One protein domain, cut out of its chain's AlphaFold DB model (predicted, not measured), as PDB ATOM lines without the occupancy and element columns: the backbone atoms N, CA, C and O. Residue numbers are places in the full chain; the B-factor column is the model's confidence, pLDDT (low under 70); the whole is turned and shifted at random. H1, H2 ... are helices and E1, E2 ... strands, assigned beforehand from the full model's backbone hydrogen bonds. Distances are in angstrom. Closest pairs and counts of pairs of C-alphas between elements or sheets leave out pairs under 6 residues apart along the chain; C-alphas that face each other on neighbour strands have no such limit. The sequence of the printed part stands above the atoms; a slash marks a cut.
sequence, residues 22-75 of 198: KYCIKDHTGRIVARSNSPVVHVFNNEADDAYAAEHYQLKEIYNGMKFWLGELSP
ATOM      1  N   LYS A  22      76.450 -21.271 123.051       94.88
ATOM      2  CA  LYS A  22      75.823 -20.614 124.215       94.88
ATOM      3  C   LYS A  22      74.420 -20.036 123.974       94.88
ATOM      4  O   LYS A  22      73.616 -20.040 124.904       94.88
ATOM      5  N   TYR A  23      74.145 -19.509 122.785       95.50
ATOM      6  CA  TYR A  23      72.865 -18.896 122.433       95.50
ATOM      7  C   TYR A  23      72.245 -19.582 121.221       95.50
ATOM      8  O   TYR A  23      72.965 -19.928 120.281       95.50
ATOM      9  N   CYS A  24      70.918 -19.704 121.203       95.44
ATOM     10  CA  CYS A  24      70.176 -20.265 120.079       95.44
ATOM     11  C   CYS A  24      68.842 -19.552 119.831       95.44
ATOM     12  O   CYS A  24      68.297 -18.879 120.705       95.44
ATOM     13  N   ILE A  25      68.324 -19.730 118.618       95.50
ATOM     14  CA  ILE A  25      66.953 -19.397 118.227       95.50
ATOM     15  C   ILE A  25      66.338 -20.647 117.620       95.50
ATOM     16  O   ILE A  25      66.944 -21.299 116.762       95.50
ATOM     17  N   LYS A  26      65.128 -20.956 118.070       94.62
ATOM     18  CA  LYS A  26      64.267 -22.019 117.563       94.62
ATOM     19  C   LYS A  26      63.114 -21.450 116.751       94.62
ATOM     20  O   LYS A  26      62.598 -20.385 117.089       94.62
ATOM     21  N   ASP A  27      62.722 -22.183 115.724       93.38
ATOM     22  CA  ASP A  27      61.499 -21.945 114.962       93.38
ATOM     23  C   ASP A  27      60.251 -22.459 115.712       93.38
ATOM     24  O   ASP A  27      60.363 -23.052 116.792       93.38
ATOM     25  N   HIS A  28      59.058 -22.258 115.140       93.62
ATOM     26  CA  HIS A  28      57.791 -22.689 115.751       93.62
ATOM     27  C   HIS A  28      57.672 -24.212 115.939       93.62
ATOM     28  O   HIS A  28      56.846 -24.678 116.722       93.62
ATOM     29  N   THR A  29      58.493 -25.000 115.236       92.31
ATOM     30  CA  THR A  29      58.550 -26.465 115.368       92.31
ATOM     31  C   THR A  29      59.526 -26.923 116.454       92.31
ATOM     32  O   THR A  29      59.609 -28.112 116.756       92.31
ATOM     33  N   GLY A  30      60.257 -25.985 117.066       88.38
ATOM     34  CA  GLY A  30      61.274 -26.242 118.080       88.38
ATOM     35  C   GLY A  30      62.663 -26.546 117.510       88.38
ATOM     36  O   GLY A  30      63.580 -26.852 118.278       88.38
ATOM     37  N   ARG A  31      62.854 -26.442 116.189       90.94
ATOM     38  CA  ARG A  31      64.133 -26.696 115.523       90.94
ATOM     39  C   ARG A  31      65.048 -25.487 115.651       90.94
ATOM     40  O   ARG A  31      64.634 -24.353 115.444       90.94
ATOM     41  N   ILE A  32      66.322 -25.728 115.947       93.25
ATOM     42  CA  ILE A  32      67.326 -24.665 116.063       93.25
ATOM     43  C   ILE A  32      67.704 -24.145 114.671       93.25
ATOM     44  O   ILE A  32      68.289 -24.869 113.865       93.25
ATOM     45  N   VAL A  33      67.405 -22.872 114.414       93.44
ATOM     46  CA  VAL A  33      67.648 -22.191 113.128       93.44
ATOM     47  C   VAL A  33      68.850 -21.249 113.158       93.44
ATOM     48  O   VAL A  33      69.465 -20.999 112.125       93.44
ATOM     49  N   ALA A  34      69.232 -20.760 114.339       93.62
ATOM     50  CA  ALA A  34      70.424 -19.941 114.525       93.62
ATOM     51  C   ALA A  34      71.077 -20.247 115.873       93.62
ATOM     52  O   ALA A  34      70.391 -20.563 116.844       93.62
ATOM     53  N   ARG A  35      72.408 -20.164 115.933       94.19
ATOM     54  CA  ARG A  35      73.197 -20.448 117.136       94.19
ATOM     55  C   ARG A  35      74.542 -19.738 117.101       94.19
ATOM     56  O   ARG A  35      75.088 -19.514 116.021       94.19
ATOM     57  N   SER A  36      75.048 -19.348 118.265       93.81
ATOM     58  CA  SER A  36      76.359 -18.710 118.401       93.81
ATOM     59  C   SER A  36      76.821 -18.697 119.856       93.81
ATOM     60  O   SER A  36      76.021 -18.756 120.786       93.81
ATOM     61  N   ASN A  37      78.133 -18.586 120.069       93.06
ATOM     62  CA  ASN A  37      78.693 -18.342 121.401       93.06
ATOM     63  C   ASN A  37      78.504 -16.884 121.868       93.06
ATOM     64  O   ASN A  37      78.632 -16.595 123.059       93.06
ATOM     65  N   SER A  38      78.141 -15.989 120.946       92.31
ATOM     66  CA  SER A  38      77.728 -14.605 121.205       92.31
ATOM     67  C   SER A  38      76.212 -14.455 121.025       92.31
ATOM     68  O   SER A  38      75.609 -15.303 120.369       92.31
ATOM     69  N   PRO A  39      75.576 -13.390 121.559       92.00
ATOM     70  CA  PRO A  39      74.154 -13.138 121.329       92.00
ATOM     71  C   PRO A  39      73.818 -13.174 119.836       92.00
ATOM     72  O   PRO A  39      74.338 -12.381 119.047       92.00
ATOM     73  N   VAL A  40      72.989 -14.142 119.450       94.12
ATOM     74  CA  VAL A  40      72.603 -14.378 118.058       94.12
ATOM     75  C   VAL A  40      71.347 -13.581 117.727       94.12
ATOM     76  O   VAL A  40      70.519 -13.324 118.597       94.12
ATOM     77  N   VAL A  41      71.211 -13.177 116.468       94.81
ATOM     78  CA  VAL A  41      70.017 -12.508 115.954       94.81
ATOM     79  C   VAL A  41      69.550 -13.252 114.714       94.81
ATOM     80  O   VAL A  41      70.378 -13.636 113.886       94.81
ATOM     81  N   HIS A  42      68.243 -13.443 114.575       95.75
ATOM     82  CA  HIS A  42      67.658 -14.093 113.407       95.75
ATOM     83  C   HIS A  42      66.430 -13.341 112.895       95.75
ATOM     84  O   HIS A  42      65.741 -12.655 113.647       95.75
ATOM     85  N   VAL A  43      66.182 -13.479 111.594       95.38
ATOM     86  CA  VAL A  43      65.012 -12.943 110.900       95.38
ATOM     87  C   VAL A  43      64.269 -14.124 110.303       95.38
ATOM     88  O   VAL A  43      64.843 -14.872 109.512       95.38
ATOM     89  N   PHE A  44      62.996 -14.261 110.654       94.69
ATOM     90  CA  PHE A  44      62.127 -15.266 110.063       94.69
ATOM     91  C   PHE A  44      61.471 -14.732 108.791       94.69
ATOM     92  O   PHE A  44      61.157 -13.548 108.676       94.69
ATOM     93  N   ASN A  45      61.288 -15.614 107.810       91.81
ATOM     94  CA  ASN A  45      60.723 -15.281 106.502       91.81
ATOM     95  C   ASN A  45      59.285 -15.789 106.313       91.81
ATOM     96  O   ASN A  45      58.709 -15.588 105.245       91.81
ATOM     97  N   ASN A  46      58.718 -16.455 107.319       93.69
ATOM     98  CA  ASN A  46      57.352 -16.954 107.302       93.69
ATOM     99  C   ASN A  46      56.590 -16.478 108.543       93.69
ATOM    100  O   ASN A  46      57.173 -16.204 109.590       93.69
ATOM    101  N   GLU A  47      55.274 -16.361 108.388       93.44
ATOM    102  CA  GLU A  47      54.391 -15.760 109.388       93.44
ATOM    103  C   GLU A  47      54.263 -16.612 110.657       93.44
ATOM    104  O   GLU A  47      54.186 -16.059 111.749       93.44
ATOM    105  N   ALA A  48      54.298 -17.944 110.534       94.69
ATOM    106  CA  ALA A  48      54.194 -18.851 111.676       94.69
ATOM    107  C   ALA A  48      55.395 -18.719 112.622       94.69
ATOM    108  O   ALA A  48      55.222 -18.594 113.833       94.69
ATOM    109  N   ASP A  49      56.606 -18.688 112.066       94.62
ATOM    110  CA  ASP A  49      57.825 -18.496 112.843       94.62
ATOM    111  C   ASP A  49      57.936 -17.090 113.420       94.62
ATOM    112  O   ASP A  49      58.379 -16.934 114.553       94.62
ATOM    113  N   ASP A  50      57.522 -16.061 112.675       93.00
ATOM    114  CA  ASP A  50      57.547 -14.687 113.180       93.00
ATOM    115  C   ASP A  50      56.533 -14.480 114.318       93.00
ATOM    116  O   ASP A  50      56.837 -13.800 115.298       93.00
ATOM    117  N   ALA A  51      55.353 -15.105 114.232       94.38
ATOM    118  CA  ALA A  51      54.362 -15.105 115.306       94.38
ATOM    119  C   ALA A  51      54.880 -15.846 116.547       94.38
ATOM    120  O   ALA A  51      54.820 -15.306 117.651       94.38
ATOM    121  N   TYR A  52      55.466 -17.034 116.363       95.12
ATOM    122  CA  TYR A  52      56.118 -17.765 117.450       95.12
ATOM    123  C   TYR A  52      57.229 -16.929 118.096       95.12
ATOM    124  O   TYR A  52      57.306 -16.823 119.321       95.12
ATOM    125  N   ALA A  53      58.056 -16.278 117.277       94.12
ATOM    126  CA  ALA A  53      59.149 -15.450 117.749       94.12
ATOM    127  C   ALA A  53      58.678 -14.228 118.540       94.12
ATOM    128  O   ALA A  53      59.316 -13.873 119.525       94.12
ATOM    129  N   ALA A  54      57.548 -13.627 118.168       93.81
ATOM    130  CA  ALA A  54      56.960 -12.514 118.906       93.81
ATOM    131  C   ALA A  54      56.501 -12.889 120.323       93.81
ATOM    132  O   ALA A  54      56.481 -12.027 121.202       93.81
ATOM    133  N   GLU A  55      56.148 -14.154 120.549       94.75
ATOM    134  CA  GLU A  55      55.745 -14.669 121.862       94.75
ATOM    135  C   GLU A  55      56.934 -15.151 122.710       94.75
ATOM    136  O   GLU A  55      56.850 -15.127 123.938       94.75
ATOM    137  N   HIS A  56      58.033 -15.574 122.072       93.25
ATOM    138  CA  HIS A  56      59.133 -16.285 122.737       93.25
ATOM    139  C   HIS A  56      60.470 -15.536 122.751       93.25
ATOM    140  O   HIS A  56      61.320 -15.861 123.570       93.25
ATOM    141  N   TYR A  57      60.684 -14.550 121.879       94.88
ATOM    142  CA  TYR A  57      61.956 -13.834 121.768       94.88
ATOM    143  C   TYR A  57      61.794 -12.329 121.935       94.88
ATOM    144  O   TYR A  57      60.787 -11.715 121.581       94.88
ATOM    145  N   GLN A  58      62.861 -11.694 122.416       94.81
ATOM    146  CA  GLN A  58      62.929 -10.243 122.470       94.81
ATOM    147  C   GLN A  58      63.214  -9.666 121.076       94.81
ATOM    148  O   GLN A  58      64.220  -9.995 120.439       94.81
ATOM    149  N   LEU A  59      62.358  -8.748 120.620       95.56
ATOM    150  CA  LEU A  59      62.612  -7.963 119.414       95.56
ATOM    151  C   LEU A  59      63.785  -7.005 119.654       95.56
ATOM    152  O   LEU A  59      63.741  -6.173 120.561       95.56
ATOM    153  N   LYS A  60      64.819  -7.097 118.818       94.44
ATOM    154  CA  LYS A  60      65.968  -6.184 118.848       94.44
ATOM    155  C   LYS A  60      65.668  -4.886 118.120       94.44
ATOM    156  O   LYS A  60      65.843  -3.800 118.661       94.44
ATOM    157  N   GLU A  61      65.290  -5.021 116.855       94.94
ATOM    158  CA  GLU A  61      65.101  -3.915 115.929       94.94
ATOM    159  C   GLU A  61      64.219  -4.344 114.758       94.94
ATOM    160  O   GLU A  61      64.086  -5.529 114.442       94.94
ATOM    161  N   ILE A  62      63.624  -3.347 114.108       94.81
ATOM    162  CA  ILE A  62      62.964  -3.507 112.819       94.81
ATOM    163  C   ILE A  62      63.767  -2.692 111.818       94.81
ATOM    164  O   ILE A  62      63.900  -1.478 111.973       94.81
ATOM    165  N   TYR A  63      64.286  -3.351 110.788       93.38
ATOM    166  CA  TYR A  63      65.059  -2.699 109.737       93.38
ATOM    167  C   TYR A  63      64.545  -3.139 108.370       93.38
ATOM    168  O   TYR A  63      64.429  -4.330 108.094       93.38
ATOM    169  N   ASN A  64      64.198  -2.169 107.518       91.88
ATOM    170  CA  ASN A  64      63.577  -2.404 106.208       91.88
ATOM    171  C   ASN A  64      62.346  -3.333 106.256       91.88
ATOM    172  O   ASN A  64      62.144  -4.156 105.368       91.88
ATOM    173  N   GLY A  65      61.533  -3.224 107.312       88.62
ATOM    174  CA  GLY A  65      60.344  -4.061 107.505       88.62
ATOM    175  C   GLY A  65      60.626  -5.490 107.984       88.62
ATOM    176  O   GLY A  65      59.680  -6.227 108.239       88.62
ATOM    177  N   MET A  66      61.893  -5.877 108.157       92.75
ATOM    178  CA  MET A  66      62.281  -7.162 108.740       92.75
ATOM    179  C   MET A  66      62.449  -7.032 110.252       92.75
ATOM    180  O   MET A  66      63.074  -6.080 110.728       92.75
ATOM    181  N   LYS A  67      61.914  -7.999 111.001       94.75
ATOM    182  CA  LYS A  67      62.048  -8.080 112.458       94.75
ATOM    183  C   LYS A  67      63.256  -8.933 112.824       94.75
ATOM    184  O   LYS A  67      63.387 -10.063 112.362       94.75
ATOM    185  N   PHE A  68      64.132  -8.377 113.649       95.62
ATOM    186  CA  PHE A  68      65.345  -9.031 114.119       95.62
ATOM    187  C   PHE A  68      65.137  -9.506 115.557       95.62
ATOM    188  O   PHE A  68      65.056  -8.693 116.479       95.62
ATOM    189  N   TRP A  69      65.059 -10.819 115.749       96.62
ATOM    190  CA  TRP A  69      64.794 -11.462 117.035       96.62
ATOM    191  C   TRP A  69      66.097 -11.875 117.719       96.62
ATOM    192  O   TRP A  69      66.970 -12.449 117.067       96.62
ATOM    193  N   LEU A  70      66.246 -11.572 119.013       95.75
ATOM    194  CA  LEU A  70      67.406 -11.972 119.818       95.75
ATOM    195  C   LEU A  70      67.271 -13.409 120.304       95.75
ATOM    196  O   LEU A  70      66.230 -13.801 120.823       95.75
ATOM    197  N   GLY A  71      68.360 -14.161 120.188       93.62
ATOM    198  CA  GLY A  71      68.446 -15.512 120.709       93.62
ATOM    199  C   GLY A  71      68.614 -15.558 122.212       93.62
ATOM    200  O   GLY A  71      69.246 -14.694 122.824       93.62
ATOM    201  N   GLU A  72      68.074 -16.622 122.786       93.75
ATOM    202  CA  GLU A  72      68.155 -16.913 124.209       93.75
ATOM    203  C   GLU A  72      69.306 -17.866 124.503       93.75
ATOM    204  O   GLU A  72      69.972 -18.378 123.599       93.75
ATOM    205  N   LEU A  73      69.559 -18.102 125.790       94.31
ATOM    206  CA  LEU A  73      70.516 -19.114 126.213       94.31
ATOM    207  C   LEU A  73      70.070 -20.492 125.723       94.31
ATOM    208  O   LEU A  73      68.922 -20.897 125.902       94.31
ATOM    209  N   SER A  74      71.005 -21.216 125.124       93.12
ATOM    210  CA  SER A  74      70.752 -22.558 124.627       93.12
ATOM    211  C   SER A  74      70.394 -23.515 125.764       93.12
ATOM    212  O   SER A  74      71.010 -23.455 126.836       93.12
ATOM    213  N   PRO A  75      69.458 -24.452 125.534       90.44
ATOM    214  CA  PRO A  75      69.235 -25.555 126.454       90.44
ATOM    215  C   PRO A  75      70.526 -26.353 126.664       90.44
ATOM    216  O   PRO A  75      71.248 -26.650 125.711       90.44
TER     217      PRO A  75
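This is residues 22 to 75 of the 198 residues of an uncharacterized protein of Burkholderiales bacterium 1_1_47 (UniProt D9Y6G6). Two small hairpins of strands, E3 with E4 and E1 with E2, make two separate two-stranded sheets, and the one helix, H1, packs beside E4 with its residues 50 to 56. Short antiparallel pairings tie the pieces together: residues 41 to 42 run beside the end of E4, and residues 72 to 73, after E4, run beside the start of E1. The printed part has 54 residues, with one named helix and four named strands in the order E1, E2, H1, E3, E4; both sheets are antiparallel, and the class is mixed, helices and strands. The whole is compact, with a radius of gyration of the C-alphas of 10.2 A and spans of 28 by 22 by 15 A.

E3, residues 59 to 63, and E4, residues 66 to 70, are antiparallel neighbours in a hairpin, with 154 degrees between their directions. N 60 and O 68 are 2.8 A apart and N 66 and O 63 are 3.0 A apart, within hydrogen-bond range. The closest C-alphas of H1, residues 47 to 56, and E4 are those of Ala 53 and Trp 69, 6.9 A apart. In H1 every O i to N i+4 pair is within hydrogen-bond range. E1, residues 23 to 26, and E2, residues 32 to 36, form the other hairpin, antiparallel at 167 degrees, with N 23 and O 36 as well as N 25 and O 34 at 2.8 A, within hydrogen-bond range. The closest C-alphas of E1 and E4 are those of Ile 25 and Leu 70, 7.6 A apart. E1 and H1 are near each other, with 6 pairs of C-alphas within 10 A. E3 is apart from E1 and from E2, and E2 is apart from E4.

E3 spans 11.3 A from first to last C-alpha, and E4 spans 13.1 A, ending with C-alpha 70 at (67.406, -11.972, 119.818). H1 is 14.2 A long, beginning with C-alpha 47 at (54.391, -15.760, 109.388). E1 begins with C-alpha 23 at (72.865, -18.896, 122.433) and is 10.4 A long; E2 is 11.1 A long.

The two C-alphas farthest apart are those of Asn 64 and Pro 75, at 31.3 A, while the first and last printed C-alphas, of Lys 22 and Pro 75, are 8.5 A apart. The printed part has no cut. The links E1 to E2, H1 to E3 and E3 to E4 are tight, the link E2 to H1, of 10 residues, is short, and no link is long. The mean pLDDT of the printed part is 93.8, and no printed residue is under 70.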